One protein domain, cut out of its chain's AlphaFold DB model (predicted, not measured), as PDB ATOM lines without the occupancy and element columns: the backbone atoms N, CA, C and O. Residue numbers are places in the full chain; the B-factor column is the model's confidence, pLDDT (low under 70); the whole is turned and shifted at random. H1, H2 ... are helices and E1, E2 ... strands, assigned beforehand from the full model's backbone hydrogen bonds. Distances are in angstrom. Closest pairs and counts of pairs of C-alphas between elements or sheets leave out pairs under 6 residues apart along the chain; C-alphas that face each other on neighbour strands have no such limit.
ATOM      1  N   LEU A   4     102.895  -5.724  15.609       85.56
ATOM      2  CA  LEU A   4     103.089  -7.140  15.296       85.56
ATOM      3  C   LEU A   4     104.362  -7.323  14.456       85.56
ATOM      4  O   LEU A   4     104.490  -6.722  13.388       85.56
ATOM      5  N   LYS A   5     105.289  -8.161  14.928       90.19
ATOM      6  CA  LYS A   5     106.530  -8.511  14.218       90.19
ATOM      7  C   LYS A   5     106.297  -9.725  13.321       90.19
ATOM      8  O   LYS A   5     105.724 -10.723  13.765       90.19
ATOM      9  N   ILE A   6     106.748  -9.645  12.076       90.56
ATOM     10  CA  ILE A   6     106.667 -10.722  11.089       90.56
ATOM     11  C   ILE A   6     108.070 -10.985  10.587       90.56
ATOM     12  O   ILE A   6     108.690 -10.139   9.956       90.56
ATOM     13  N   ASN A   7     108.572 -12.166  10.865       90.94
ATOM     14  CA  ASN A   7     109.952 -12.516  10.632       90.94
ATOM     15  C   ASN A   7     110.027 -13.457   9.438       90.94
ATOM     16  O   ASN A   7     109.383 -14.507   9.444       90.94
ATOM     17  N   LEU A   8     110.793 -13.066   8.428       89.00
ATOM     18  CA  LEU A   8     111.142 -13.908   7.294       89.00
ATOM     19  C   LEU A   8     112.412 -14.681   7.641       89.00
ATOM     20  O   LEU A   8     113.416 -14.070   8.012       89.00
ATOM     21  N   LEU A   9     112.360 -16.003   7.516       88.50
ATOM     22  CA  LEU A   9     113.487 -16.884   7.808       88.50
ATOM     23  C   LEU A   9     114.261 -17.270   6.541       88.50
ATOM     24  O   LEU A   9     113.756 -17.129   5.424       88.50
ATOM     25  N   ALA A  10     115.489 -17.761   6.724       85.44
ATOM     26  CA  ALA A  10     116.403 -18.165   5.650       85.44
ATOM     27  C   ALA A  10     115.813 -19.240   4.721       85.44
ATOM     28  O   ALA A  10     116.046 -19.223   3.514       85.44
ATOM     29  N   ASP A  11     114.971 -20.120   5.260       85.25
ATOM     30  CA  ASP A  11     114.248 -21.164   4.529       85.25
ATOM     31  C   ASP A  11     112.973 -20.660   3.814       85.25
ATOM     32  O   ASP A  11     112.181 -21.453   3.301       85.25
ATOM     33  N   ASN A  12     112.767 -19.338   3.752       82.88
ATOM     34  CA  ASN A  12     111.579 -18.661   3.224       82.88
ATOM     35  C   ASN A  12     110.278 -18.899   4.009       82.88
ATOM     36  O   ASN A  12     109.198 -18.547   3.512       82.88
ATOM     37  N   THR A  13     110.349 -19.461   5.218       86.25
ATOM     38  CA  THR A  13     109.196 -19.535   6.118       86.25
ATOM     39  C   THR A  13     108.980 -18.214   6.856       86.25
ATOM     40  O   THR A  13     109.804 -17.295   6.819       86.25
ATOM     41  N   ILE A  14     107.804 -18.082   7.476       88.06
ATOM     42  CA  ILE A  14     107.386 -16.864   8.170       88.06
ATOM     43  C   ILE A  14     106.991 -17.204   9.597       88.06
ATOM     44  O   ILE A  14     106.139 -18.065   9.825       88.06
ATOM     45  N   PHE A  15     107.541 -16.455  10.548       88.38
ATOM     46  CA  PHE A  15     107.162 -16.523  11.951       88.38
ATOM     47  C   PHE A  15     106.584 -15.191  12.430       88.38
ATOM     48  O   PHE A  15     107.200 -14.135  12.290       88.38
ATOM     49  N   VAL A  16     105.401 -15.237  13.036       87.44
ATOM     50  CA  VAL A  16     104.702 -14.056  13.554       87.44
ATOM     51  C   VAL A  16     104.836 -14.022  15.077       87.44
ATOM     52  O   VAL A  16     104.422 -14.965  15.751       87.44
ATOM     53  N   GLY A  17     105.398 -12.936  15.611       84.25
ATOM     54  CA  GLY A  17     105.696 -12.767  17.036       84.25
ATOM     55  C   GLY A  17     107.188 -12.577  17.324       84.25
ATOM     56  O   GLY A  17     107.956 -12.167  16.453       84.25
ATOM     57  N   GLU A  18     107.599 -12.850  18.561       80.12
ATOM     58  CA  GLU A  18     108.997 -12.732  18.988       80.12
ATOM     59  C   GLU A  18     109.779 -14.017  18.720       80.12
ATOM     60  O   GLU A  18     109.327 -15.112  19.052       80.12
ATOM     61  N   ILE A  19     110.958 -13.880  18.113       70.69
ATOM     62  CA  ILE A  19     111.858 -14.998  17.837       70.69
ATOM     63  C   ILE A  19     112.924 -15.086  18.923       70.69
ATOM     64  O   ILE A  19     113.527 -14.084  19.297       70.69
ATOM     65  N   THR A  20     113.206 -16.312  19.357       64.06
ATOM     66  CA  THR A  20     114.268 -16.631  20.320       64.06
ATOM     67  C   THR A  20     115.616 -16.968  19.668       64.06
ATOM     68  O   THR A  20     116.645 -16.827  20.321       64.06
ATOM     69  N   LYS A  21     115.656 -17.368  18.386       64.44
ATOM     70  CA  LYS A  21     116.893 -17.700  17.649       64.44
ATOM     71  C   LYS A  21     117.133 -16.762  16.463       64.44
ATOM     72  O   LYS A  21     116.419 -16.819  15.470       64.44
ATOM     73  N   LYS A  22     118.164 -15.916  16.556       67.81
ATOM     74  CA  LYS A  22     118.523 -14.937  15.509       67.81
ATOM     75  C   LYS A  22     119.189 -15.550  14.270       67.81
ATOM     76  O   LYS A  22     119.147 -14.921  13.223       67.81
ATOM     77  N   ALA A  23     119.795 -16.734  14.391       67.19
ATOM     78  CA  ALA A  23     120.654 -17.314  13.351       67.19
ATOM     79  C   ALA A  23     119.942 -17.551  12.004       67.19
ATOM     80  O   ALA A  23     120.582 -17.464  10.965       67.19
ATOM     81  N   ASP A  24     118.621 -17.755  12.017       80.31
ATOM     82  CA  ASP A  24     117.838 -18.047  10.809       80.31
ATOM     83  C   ASP A  24     117.005 -16.853  10.316       80.31
ATOM     84  O   ASP A  24     116.197 -16.997   9.402       80.31
ATOM     85  N   LEU A  25     117.155 -15.669  10.920       85.69
ATOM     86  CA  LEU A  25     116.357 -14.484  10.603       85.69
ATOM     87  C   LEU A  25     116.948 -13.709   9.414       85.69
ATOM     88  O   LEU A  25     118.030 -13.137   9.526       85.69
ATOM     89  N   LEU A  26     116.206 -13.599   8.307       86.81
ATOM     90  CA  LEU A  26     116.585 -12.740   7.176       86.81
ATOM     91  C   LEU A  26     116.164 -11.286   7.380       86.81
ATOM     92  O   LEU A  26     116.940 -10.370   7.107       86.81
ATOM     93  N   HIS A  27     114.913 -11.070   7.786       88.00
ATOM     94  CA  HIS A  27     114.347  -9.733   7.944       88.00
ATOM     95  C   HIS A  27     113.109  -9.747   8.844       88.00
ATOM     96  O   HIS A  27     112.366 -10.731   8.873       88.00
ATOM     97  N   THR A  28     112.845  -8.630   9.522       89.69
ATOM     98  CA  THR A  28     111.626  -8.426  10.315       89.69
ATOM     99  C   THR A  28     110.798  -7.299   9.712       89.69
ATOM    100  O   THR A  28     111.221  -6.148   9.683       89.69
ATOM    101  N   PHE A  29     109.586  -7.631   9.287       89.81
ATOM    102  CA  PHE A  29     108.554  -6.698   8.858       89.81
ATOM    103  C   PHE A  29     107.661  -6.322  10.043       89.81
ATOM    104  O   PHE A  29     107.400  -7.135  10.936       89.81
ATOM    105  N   TYR A  30     107.147  -5.094  10.032       89.00
ATOM    106  CA  TYR A  30     106.345  -4.551  11.125       89.00
ATOM    107  C   TYR A  30     104.926  -4.239  10.661       89.00
ATOM    108  O   TYR A  30     104.698  -3.497   9.704       89.00
ATOM    109  N   VAL A  31     103.944  -4.773  11.381       86.19
ATOM    110  CA  VAL A  31     102.530  -4.457  11.179       86.19
ATOM    111  C   VAL A  31     102.039  -3.623  12.350       86.19
ATOM    112  O   VAL A  31     102.088  -4.044  13.505       86.19
ATOM    113  N   LYS A  32     101.555  -2.418  12.031       82.56
ATOM    114  CA  LYS A  32     100.834  -1.564  12.983       82.56
ATOM    115  C   LYS A  32      99.628  -2.307  13.556       82.56
ATOM    116  O   LYS A  32      99.105  -3.225  12.924       82.56
ATOM    117  N   GLU A  33      99.194  -1.873  14.732       80.25
ATOM    118  CA  GLU A  33      98.061  -2.440  15.457       80.25
ATOM    119  C   GLU A  33      96.846  -2.733  14.559       80.25
ATOM    120  O   GLU A  33      96.453  -1.933  13.701       80.25
ATOM    121  N   ILE A  34      96.268  -3.918  14.759       86.88
ATOM    122  CA  ILE A  34      95.056  -4.356  14.073       86.88
ATOM    123  C   ILE A  34      93.884  -4.038  14.998       86.88
ATOM    124  O   ILE A  34      93.653  -4.732  15.985       86.88
ATOM    125  N   GLU A  35      93.156  -2.975  14.671       87.44
ATOM    126  CA  GLU A  35      91.965  -2.544  15.406       87.44
ATOM    127  C   GLU A  35      90.978  -3.711  15.593       87.44
ATOM    128  O   GLU A  35      90.729  -4.464  14.650       87.44
ATOM    129  N   LYS A  36      90.409  -3.852  16.797       90.25
ATOM    130  CA  LYS A  36      89.466  -4.922  17.192       90.25
ATOM    131  C   LYS A  36      90.019  -6.351  17.192       90.25
ATOM    132  O   LYS A  36      89.258  -7.292  17.407       90.25
ATOM    133  N   LEU A  37      91.321  -6.547  16.970       90.62
ATOM    134  CA  LEU A  37      91.911  -7.884  17.060       90.62
ATOM    135  C   LEU A  37      91.863  -8.421  18.493       90.62
ATOM    136  O   LEU A  37      91.431  -9.551  18.689       90.62
ATOM    137  N   ASP A  38      92.267  -7.617  19.477       90.75
ATOM    138  CA  ASP A  38      92.321  -8.049  20.879       90.75
ATOM    139  C   ASP A  38      90.906  -8.394  21.399       90.75
ATOM    140  O   ASP A  38      90.716  -9.406  22.071       90.75
ATOM    141  N   GLU A  39      89.897  -7.620  20.979       93.19
ATOM    142  CA  GLU A  39      88.469  -7.873  21.237       93.19
ATOM    143  C   GLU A  39      87.977  -9.171  20.574       93.19
ATOM    144  O   GLU A  39      87.283  -9.975  21.198       93.19
ATOM    145  N   PHE A  40      88.358  -9.425  19.318       94.69
ATOM    146  CA  PHE A  40      88.039 -10.682  18.642       94.69
ATOM    147  C   PHE A  40      88.633 -11.886  19.384       94.69
ATOM    148  O   PHE A  40      87.941 -12.889  19.593       94.69
ATOM    149  N   ILE A  41      89.913 -11.782  19.750       93.12
ATOM    150  CA  ILE A  41      90.681 -12.828  20.423       93.12
ATOM    151  C   ILE A  41      90.048 -13.183  21.771       93.12
ATOM    152  O   ILE A  41      89.824 -14.370  22.023       93.12
ATOM    153  N   SER A  42      89.705 -12.183  22.592       92.56
ATOM    154  CA  SER A  42      89.055 -12.405  23.887       92.56
ATOM    155  C   SER A  42      87.656 -13.008  23.720       92.56
ATOM    156  O   SER A  42      87.377 -14.066  24.281       92.56
ATOM    157  N   THR A  43      86.815 -12.413  22.869       93.62
ATOM    158  CA  THR A  43      85.416 -12.833  22.656       93.62
ATOM    159  C   THR A  43      85.303 -14.269  22.143       93.62
ATOM    160  O   THR A  43      84.385 -14.998  22.503       93.62
ATOM    161  N   ASN A  44      86.234 -14.701  21.288       91.50
ATOM    162  CA  ASN A  44      86.182 -16.020  20.654       91.50
ATOM    163  C   ASN A  44      87.069 -17.070  21.337       91.50
ATOM    164  O   ASN A  44      87.205 -18.174  20.789       91.50
ATOM    165  N   ALA A  45      87.687 -16.714  22.472       91.81
ATOM    166  CA  ALA A  45      88.663 -17.521  23.204       91.81
ATOM    167  C   ALA A  45      89.747 -18.113  22.281       91.81
ATOM    168  O   ALA A  45      90.101 -19.290  22.360       91.81
ATOM    169  N   VAL A  46      90.240 -17.308  21.334       91.56
ATOM    170  CA  VAL A  46      91.242 -17.749  20.354       91.56
ATOM    171  C   VAL A  46      92.636 -17.483  20.914       91.56
ATOM    172  O   VAL A  46      92.976 -16.328  21.136       91.56
ATOM    173  N   PRO A  47      93.514 -18.486  21.074       91.88
ATOM    174  CA  PRO A  47      94.877 -18.216  21.518       91.88
ATOM    175  C   PRO A  47      95.619 -17.310  20.524       91.88
ATOM    176  O   PRO A  47      95.653 -17.609  19.327       91.88
ATOM    177  N   TYR A  48      96.299 -16.261  21.004       89.56
ATOM    178  CA  TYR A  48      97.118 -15.380  20.150       89.56
ATOM    179  C   TYR A  48      98.109 -16.168  19.288       89.56
ATOM    180  O   TYR A  48      98.220 -15.932  18.090       89.56
ATOM    181  N   LYS A  49      98.756 -17.188  19.868       90.06
ATOM    182  CA  LYS A  49      99.674 -18.085  19.149       90.06
ATOM    183  C   LYS A  49      99.002 -18.791  17.967       90.06
ATOM    184  O   LYS A  49      99.635 -18.984  16.933       90.06
ATOM    185  N   TYR A  50      97.733 -19.175  18.104       91.94
ATOM    186  CA  TYR A  50      96.976 -19.799  17.019       91.94
ATOM    187  C   TYR A  50      96.646 -18.785  15.920       91.94
ATOM    188  O   TYR A  50      96.850 -19.070  14.741       91.94
ATOM    189  N   PHE A  51      96.233 -17.571  16.297       93.06
ATOM    190  CA  PHE A  51      96.031 -16.486  15.340       93.06
ATOM    191  C   PHE A  51      97.319 -16.124  14.586       93.06
ATOM    192  O   PHE A  51      97.290 -15.976  13.369       93.06
ATOM    193  N   TYR A  52      98.462 -16.038  15.268       92.19
ATOM    194  CA  TYR A  52      99.755 -15.737  14.644       92.19
ATOM    195  C   TYR A  52     100.172 -16.790  13.621       92.19
ATOM    196  O   TYR A  52     100.614 -16.432  12.529       92.19
ATOM    197  N   LYS A  53      99.966 -18.078  13.926       91.06
ATOM    198  CA  LYS A  53     100.178 -19.157  12.952       91.06
ATOM    199  C   LYS A  53      99.280 -18.990  11.725       91.06
ATOM    200  O   LYS A  53      99.771 -19.059  10.601       91.06
ATOM    201  N   ALA A  54      97.994 -18.699  11.932       93.00
ATOM    202  CA  ALA A  54      97.053 -18.455  10.840       93.00
ATOM    203  C   ALA A  54      97.441 -17.238   9.992       93.00
ATOM    204  O   ALA A  54      97.388 -17.283   8.765       93.00
ATOM    205  N   PHE A  55      97.884 -16.162  10.637       93.38
ATOM    206  CA  PHE A  55      98.313 -14.952   9.957       93.38
ATOM    207  C   PHE A  55      99.571 -15.188   9.113       93.38
ATOM    208  O   PHE A  55      99.581 -14.836   7.934       93.38
ATOM    209  N   GLY A  56     100.583 -15.867   9.666       92.00
ATOM    210  CA  GLY A  56     101.768 -16.300   8.919       92.00
ATOM    211  C   GLY A  56     101.400 -17.173   7.719       92.00
ATOM    212  O   GLY A  56     101.870 -16.940   6.605       92.00
ATOM    213  N   TYR A  57     100.468 -18.109   7.916       91.94
ATOM    214  CA  TYR A  57      99.941 -18.946   6.845       91.94
ATOM    215  C   TYR A  57      99.267 -18.134   5.730       91.94
ATOM    216  O   TYR A  57      99.547 -18.358   4.554       91.94
ATOM    217  N   TRP A  58      98.434 -17.141   6.054       93.00
ATOM    218  CA  TRP A  58      97.800 -16.289   5.040       93.00
ATOM    219  C   TRP A  58      98.804 -15.436   4.253       93.00
ATOM    220  O   TRP A  58      98.577 -15.173   3.065       93.00
ATOM    221  N   ILE A  59      99.924 -15.036   4.866       93.50
ATOM    222  CA  ILE A  59     101.028 -14.380   4.152       93.50
ATOM    223  C   ILE A  59     101.677 -15.373   3.180       93.50
ATOM    224  O   ILE A  59     101.829 -15.055   2.001       93.50
ATOM    225  N   LEU A  60     101.976 -16.600   3.624       91.38
ATOM    226  CA  LEU A  60     102.514 -17.658   2.760       91.38
ATOM    227  C   LEU A  60     101.569 -18.001   1.599       91.38
ATOM    228  O   LEU A  60     102.017 -18.110   0.458       91.38
ATOM    229  N   CYS A  61     100.257 -18.094   1.836       90.44
ATOM    230  CA  CYS A  61      99.265 -18.242   0.767       90.44
ATOM    231  C   CYS A  61      99.329 -17.081  -0.228       90.44
ATOM    232  O   CYS A  61      99.310 -17.298  -1.438       90.44
ATOM    233  N   SER A  62      99.425 -15.845   0.268       91.88
ATOM    234  CA  SER A  62      99.516 -14.647  -0.576       91.88
ATOM    235  C   SER A  62     100.808 -14.619  -1.397       91.88
ATOM    236  O   SER A  62     100.806 -14.095  -2.510       91.88
ATOM    237  N   LEU A  63     101.878 -15.243  -0.893       90.38
ATOM    238  CA  LEU A  63     103.131 -15.497  -1.604       90.38
ATOM    239  C   LEU A  63     103.051 -16.647  -2.620       90.38
ATOM    240  O   LEU A  63     104.000 -16.797  -3.380       90.38
ATOM    241  N   GLN A  64     101.941 -17.394  -2.683       88.69
ATOM    242  CA  GLN A  64     101.793 -18.656  -3.430       88.69
ATOM    243  C   GLN A  64     102.718 -19.779  -2.919       88.69
ATOM    244  O   GLN A  64     103.139 -20.646  -3.672       88.69
ATOM    245  N   ARG A  65     103.033 -19.766  -1.618       86.56
ATOM    246  CA  ARG A  65     103.924 -20.730  -0.941       86.56
ATOM    247  C   ARG A  65     103.201 -21.634   0.057       86.56
ATOM    248  O   ARG A  65     103.844 -22.351   0.819       86.56
ATOM    249  N   CYS A  66     101.872 -21.586   0.107       81.75
ATOM    250  CA  CYS A  66     101.116 -22.480   0.973       81.75
ATOM    251  C   CYS A  66     101.196 -23.915   0.442       81.75
ATOM    252  O   CYS A  66     100.727 -24.197  -0.658       81.75
ATOM    253  N   LYS A  67     101.795 -24.807   1.236       72.00
ATOM    254  CA  LYS A  67     101.856 -26.246   0.944       72.00
ATOM    255  C   LYS A  67     100.577 -26.987   1.346       72.00
ATOM    256  O   LYS A  67     100.349 -28.102   0.900       72.00
ATOM    257  N   GLU A  68      99.747 -26.373   2.186       73.06
ATOM    258  CA  GLU A  68      98.547 -26.989   2.752       73.06
ATOM    259  C   GLU A  68      97.262 -26.501   2.063       73.06
ATOM    260  O   GLU A  68      97.257 -25.593   1.228       73.06
ATOM    261  N   ASN A  69      96.134 -27.106   2.442       75.12
ATOM    262  CA  ASN A  69      94.811 -26.711   1.973       75.12
ATOM    263  C   ASN A  69      94.552 -25.218   2.260       75.12
ATOM    264  O   ASN A  69      94.715 -24.748   3.389       75.12
ATOM    265  N   LYS A  70      94.068 -24.463   1.263       66.12
ATOM    266  CA  LYS A  70      93.676 -23.044   1.402       66.12
ATOM    267  C   LYS A  70      92.721 -22.797   2.584       66.12
ATOM    268  O   LYS A  70      92.702 -21.699   3.136       66.12
ATOM    269  N   ASN A  71      91.981 -23.824   3.000       74.81
ATOM    270  CA  ASN A  71      91.026 -23.798   4.104       74.81
ATOM    271  C   ASN A  71      91.581 -24.295   5.451       74.81
ATOM    272  O   ASN A  71      90.781 -24.496   6.364       74.81
ATOM    273  N   HIS A  72      92.899 -24.468   5.619       85.31
ATOM    274  CA  HIS A  72      93.499 -24.974   6.866       85.31
ATOM    275  C   HIS A  72      93.009 -24.212   8.115       85.31
ATOM    276  O   HIS A  72      92.621 -24.814   9.108       85.31
ATOM    277  N   TYR A  73      92.891 -22.883   8.026       90.50
ATOM    278  CA  TYR A  73      92.344 -22.035   9.098       90.50
ATOM    279  C   TYR A  73      90.869 -21.647   8.889       90.50
ATOM    280  O   TYR A  73      90.410 -20.621   9.389       90.50
ATOM    281  N   GLY A  74      90.091 -22.453   8.163       89.56
ATOM    282  CA  GLY A  74      88.728 -22.117   7.736       89.56
ATOM    283  C   GLY A  74      87.737 -21.863   8.878       89.56
ATOM    284  O   GLY A  74      86.824 -21.054   8.720       89.56
ATOM    285  N   ILE A  75      87.911 -22.510  10.037       92.25
ATOM    286  CA  ILE A  75      87.106 -22.238  11.244       92.25
ATOM    287  C   ILE A  75      87.419 -20.839  11.787       92.25
ATOM    288  O   ILE A  75      86.505 -20.070  12.082       92.25
ATOM    289  N   LEU A  76      88.704 -20.483  11.876       93.88
ATOM    290  CA  LEU A  76      89.129 -19.171  12.357       93.88
ATOM    291  C   LEU A  76      88.672 -18.059  11.410       93.88
ATOM    292  O   LEU A  76      88.165 -17.037  11.862       93.88
ATOM    293  N   THR A  77      88.774 -18.289  10.100       93.19
ATOM    294  CA  THR A  77      88.264 -17.364   9.082       93.19
ATOM    295  C   THR A  77      86.761 -17.135   9.239       93.19
ATOM    296  O   THR A  77      86.312 -15.993   9.198       93.19
ATOM    297  N   ARG A  78      85.973 -18.195   9.475       94.44
ATOM    298  CA  ARG A  78      84.529 -18.078   9.739       94.44
ATOM    299  C   ARG A  78      84.241 -17.271  11.007       94.44
ATOM    300  O   ARG A  78      83.430 -16.353  10.950       94.44
ATOM    301  N   LYS A  79      84.949 -17.541  12.111       95.25
ATOM    302  CA  LYS A  79      84.833 -16.753  13.352       95.25
ATOM    303  C   LYS A  79      85.144 -15.269  13.116       95.25
ATOM    304  O   LYS A  79      84.375 -14.417  13.542       95.25
ATOM    305  N   LEU A  80      86.217 -14.958  12.383       94.56
ATOM    306  CA  LEU A  80      86.584 -13.581  12.027       94.56
ATOM    307  C   LEU A  80      85.507 -12.889  11.187       94.56
ATOM    308  O   LEU A  80      85.175 -11.738  11.449       94.56
ATOM    309  N   ILE A  81      84.959 -13.580  10.185       94.31
ATOM    310  CA  ILE A  81      83.899 -13.049   9.318       94.31
ATOM    311  C   ILE A  81      82.627 -12.759  10.118       94.31
ATOM    312  O   ILE A  81      82.029 -11.701   9.919       94.31
ATOM    313  N   ASN A  82      82.242 -13.674  11.012       95.69
ATOM    314  CA  ASN A  82      81.054 -13.540  11.854       95.69
ATOM    315  C   ASN A  82      81.215 -12.429  12.895       95.69
ATOM    316  O   ASN A  82      80.277 -11.675  13.116       95.69
ATOM    317  N   PHE A  83      82.404 -12.292  13.486       95.81
ATOM    318  CA  PHE A  83      82.705 -11.199  14.408       95.81
ATOM    319  C   PHE A  83      82.730  -9.846  13.686       95.81
ATOM    320  O   PHE A  83      82.093  -8.886  14.108       95.81
ATOM    321  N   SER A  84      83.468  -9.749  12.577       95.69
ATOM    322  CA  SER A  84      83.513  -8.539  11.762       95.69
ATOM    323  C   SER A  84      84.093  -8.801  10.373       95.69
ATOM    324  O   SER A  84      85.302  -8.962  10.178       95.69
ATOM    325  N   LYS A  85      83.241  -8.690   9.347       94.75
ATOM    326  CA  LYS A  85      83.675  -8.687   7.937       94.75
ATOM    327  C   LYS A  85      84.739  -7.617   7.658       94.75
ATOM    328  O   LYS A  85      85.625  -7.842   6.832       94.75
ATOM    329  N   LYS A  86      84.668  -6.461   8.335       95.19
ATOM    330  CA  LYS A  86      85.649  -5.368   8.209       95.19
ATOM    331  C   LYS A  86      87.011  -5.791   8.765       95.19
ATOM    332  O   LYS A  86      88.017  -5.597   8.083       95.19
ATOM    333  N   LEU A  87      87.034  -6.426   9.941       94.00
ATOM    334  CA  LEU A  87      88.255  -6.964  10.547       94.00
ATOM    335  C   LEU A  87      88.910  -8.008   9.639       94.00
ATOM    336  O   LEU A  87      90.095  -7.897   9.329       94.00
ATOM    337  N   TRP A  88      88.132  -8.972   9.134       95.12
ATOM    338  CA  TRP A  88      88.656  -9.986   8.215       95.12
ATOM    339  C   TRP A  88      89.280  -9.368   6.957       95.12
ATOM    340  O   TRP A  88      90.412  -9.698   6.598       95.12
ATOM    341  N   LYS A  89      88.581  -8.426   6.305       94.38
ATOM    342  CA  LYS A  89      89.116  -7.708   5.136       94.38
ATOM    343  C   LYS A  89      90.435  -7.005   5.462       94.38
ATOM    344  O   LYS A  89      91.367  -7.068   4.662       94.38
ATOM    345  N   ARG A  90      90.532  -6.371   6.636       93.81
ATOM    346  CA  ARG A  90      91.748  -5.680   7.077       93.81
ATOM    347  C   ARG A  90      92.911  -6.648   7.276       93.81
ATOM    348  O   ARG A  90      93.984  -6.401   6.735       93.81
ATOM    349  N   ILE A  91      92.690  -7.756   7.978       93.69
ATOM    350  CA  ILE A  91      93.700  -8.801   8.203       93.69
ATOM    351  C   ILE A  91      94.188  -9.376   6.872       93.69
ATOM    352  O   ILE A  91      95.392  -9.452   6.634       93.69
ATOM    353  N   ARG A  92      93.267  -9.719   5.964       93.69
ATOM    354  CA  ARG A  92      93.614 -10.245   4.638       93.69
ATOM    355  C   ARG A  92      94.434  -9.243   3.821       93.69
ATOM    356  O   ARG A  92      95.431  -9.625   3.217       93.69
ATOM    357  N   SER A  93      94.035  -7.972   3.820       94.00
ATOM    358  CA  SER A  93      94.769  -6.902   3.136       94.00
ATOM    359  C   SER A  93      96.177  -6.718   3.711       94.00
ATOM    360  O   SER A  93      97.131  -6.574   2.950       94.00
ATOM    361  N   LEU A  94      96.335  -6.795   5.037       94.38
ATOM    362  CA  LEU A  94      97.646  -6.740   5.685       94.38
ATOM    363  C   LEU A  94      98.528  -7.925   5.285       94.38
ATOM    364  O   LEU A  94      99.683  -7.716   4.925       94.38
ATOM    365  N   ALA A  95      97.988  -9.146   5.277       93.50
ATOM    366  CA  ALA A  95      98.738 -10.323   4.847       93.50
ATOM    367  C   ALA A  95      99.227 -10.193   3.391       93.50
ATOM    368  O   ALA A  95     100.377 -10.507   3.087       93.50
ATOM    369  N   GLN A  96      98.380  -9.666   2.501       94.75
ATOM    370  CA  GLN A  96      98.743  -9.394   1.107       94.75
ATOM    371  C   GLN A  96      99.812  -8.306   0.981       94.75
ATOM    372  O   GLN A  96     100.734  -8.450   0.179       94.75
ATOM    373  N   ARG A  97      99.707  -7.231   1.772       94.94
ATOM    374  CA  ARG A  97     100.704  -6.157   1.785       94.94
ATOM    375  C   ARG A  97     102.070  -6.688   2.207       94.94
ATOM    376  O   ARG A  97     103.040  -6.474   1.495       94.94
ATOM    377  N   ILE A  98     102.129  -7.459   3.290       94.12
ATOM    378  CA  ILE A  98     103.382  -8.056   3.767       94.12
ATOM    379  C   ILE A  98     103.945  -9.055   2.757       94.12
ATOM    380  O   ILE A  98     105.142  -9.061   2.502       94.12
ATOM    381  N   ALA A  99     103.100  -9.861   2.112       94.19
ATOM    382  CA  ALA A  99     103.555 -10.726   1.028       94.19
ATOM    383  C   ALA A  99     104.173  -9.928  -0.135       94.19
ATOM    384  O   ALA A  99     105.151 -10.370  -0.737       94.19
ATOM    385  N   LYS A 100     103.633  -8.747  -0.455       94.19
ATOM    386  CA  LYS A 100     104.228  -7.847  -1.449       94.19
ATOM    387  C   LYS A 100     105.583  -7.307  -0.975       94.19
ATOM    388  O   LYS A 100     106.540  -7.415  -1.732       94.19
ATOM    389  N   GLU A 101     105.674  -6.826   0.263       92.88
ATOM    390  CA  GLU A 101     106.928  -6.341   0.864       92.88
ATOM    391  C   GLU A 101     108.012  -7.440   0.869       92.88
ATOM    392  O   GLU A 101     109.142  -7.200   0.454       92.88
ATOM    393  N   ILE A 102     107.654  -8.683   1.220       91.88
ATOM    394  CA  ILE A 102     108.559  -9.844   1.149       91.88
ATOM    395  C   ILE A 102     109.022 -10.101  -0.289       91.88
ATOM    396  O   ILE A 102     110.206 -10.336  -0.517       91.88
ATOM    397  N   ARG A 103     108.118 -10.062  -1.277       91.69
ATOM    398  CA  ARG A 103     108.499 -10.245  -2.689       91.69
ATOM    399  C   ARG A 103     109.457  -9.163  -3.163       91.69
ATOM    400  O   ARG A 103     110.375  -9.471  -3.910       91.69
ATOM    401  N   GLU A 104     109.222  -7.916  -2.778       91.50
ATOM    402  CA  GLU A 104     110.088  -6.793  -3.140       91.50
ATOM    403  C   GLU A 104     111.471  -6.938  -2.504       91.50
ATOM    404  O   GLU A 104     112.467  -6.844  -3.219       91.50
ATOM    405  N   PHE A 105     111.523  -7.288  -1.216       88.75
ATOM    406  CA  PHE A 105     112.763  -7.605  -0.505       88.75
ATOM    407  C   PHE A 105     113.547  -8.737  -1.186       88.75
ATOM    408  O   PHE A 105     114.749  -8.640  -1.385       88.75
ATOM    409  N   GLN A 106     112.866  -9.803  -1.612       85.75
ATOM    410  CA  GLN A 106     113.516 -10.949  -2.258       85.75
ATOM    411  C   GLN A 106     113.933 -10.694  -3.714       85.75
ATOM    412  O   GLN A 106     114.848 -11.346  -4.206       85.75
ATOM    413  N   LYS A 107     113.271  -9.766  -4.419       85.44
ATOM    414  CA  LYS A 107     113.639  -9.354  -5.787       85.44
ATOM    415  C   LYS A 107     114.813  -8.385  -5.821       85.44
ATOM    416  O   LYS A 107     115.478  -8.288  -6.847       85.44
ATOM    417  N   ARG A 108     115.033  -7.651  -4.732       70.31
ATOM    418  CA  ARG A 108     116.173  -6.759  -4.542       70.31
ATOM    419  C   ARG A 108     117.066  -7.347  -3.449       70.31
ATOM    420  O   ARG A 108     117.051  -6.824  -2.338       70.31
TER     421      ARG A 108
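Overview. This is residues 4 to 108 of the 115 residues of an uncharacterized protein of candidate division SR1 bacterium (UniProt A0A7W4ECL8). A small three-stranded sheet at one end of the domain is covered on one face by two helices, the long H4 running along it and H2 crossing H4 at a steep angle over the edge strand E2. H4 makes the length of the domain and runs from the sheet to the other end, where the two short helices H1 and H3 come near each other beyond the sheet. The printed part has 105 residues with three named strands and four named helices, in the order E1, E2, E3, H1, H2, H3, H4; the sheet's order is E2, E1, E3, antiparallel throughout, and the class is mixed, helices and strands. The whole is compact, with a radius of gyration of the C-alphas of 13.6 A and spans of 39 by 26 by 23 A.

Arrangement. The inner strand E1, residues 4 to 9, is antiparallel to the edge strand E3, residues 25 to 32, at 158 degrees; N 6 and O 29 are 2.8 A apart and N 29 and O 6 2.7 A, within hydrogen-bond range. The other edge strand E2, residues 14 to 16, forms a hairpin with E1, with N 7 and O 15 2.8 A apart, also within range. H2, residues 48 to 62, and H4, residues 85 to 107, are on the same face of the sheet, two layers, helices on one face of a sheet. H2 is over E2 at a height over the sheet of 5.4 A and only just stands up from the sheet, its line rising 41 degrees; its closest C-alphas to E2 are those of Tyr 52 and Val 16, 5.3 A. H4 is over E1 and E3 at a height of 8.7 A, and only just along the strands, at 29.8 degrees to E3 on the local plane. With its residues 91 to 99 alone H4 touches H2, at a steep tilt of 58 degrees, the same way; the closest C-alphas are those of Ile 59 and Ala 95, 4.7 A. H3, residues 74 to 83, touches residues 87 to 88 of H4, the closest C-alphas being those of Leu 80 and Trp 88, 5.6 A. H1, residues 37 to 43, is close to but not clearly touching H3, with the C-alphas of Phe 40 and Phe 83 6.8 A apart. H1 and H3 are not on the sheet. In H1, H2, H3 and H4 every O i to N i+4 pair is within hydrogen-bond range.

Along the chain. E1 begins at C-alpha 4, (103.089, -7.140, 15.296), and measures 16.1 A from first to last C-alpha; E2 measures 6.6 A and E3 20.3 A. H1 measures 9.9 A, H2 20.9 A and H3 14.1 A. H4 measures 33.0 A, from C-alpha 85 at (83.675, -8.687, 7.937) to C-alpha 107 at (113.639, -9.354, -5.787).

Size, cuts and confidence. The two C-alphas farthest apart are those of Thr 43 and Arg 108, 41.5 A. The printed part has no cut; the link from H2 to H3, 11 residues, is long. Mean pLDDT of the printed part is 88.4, and residues 20 to 23 and residue 70 are under 70.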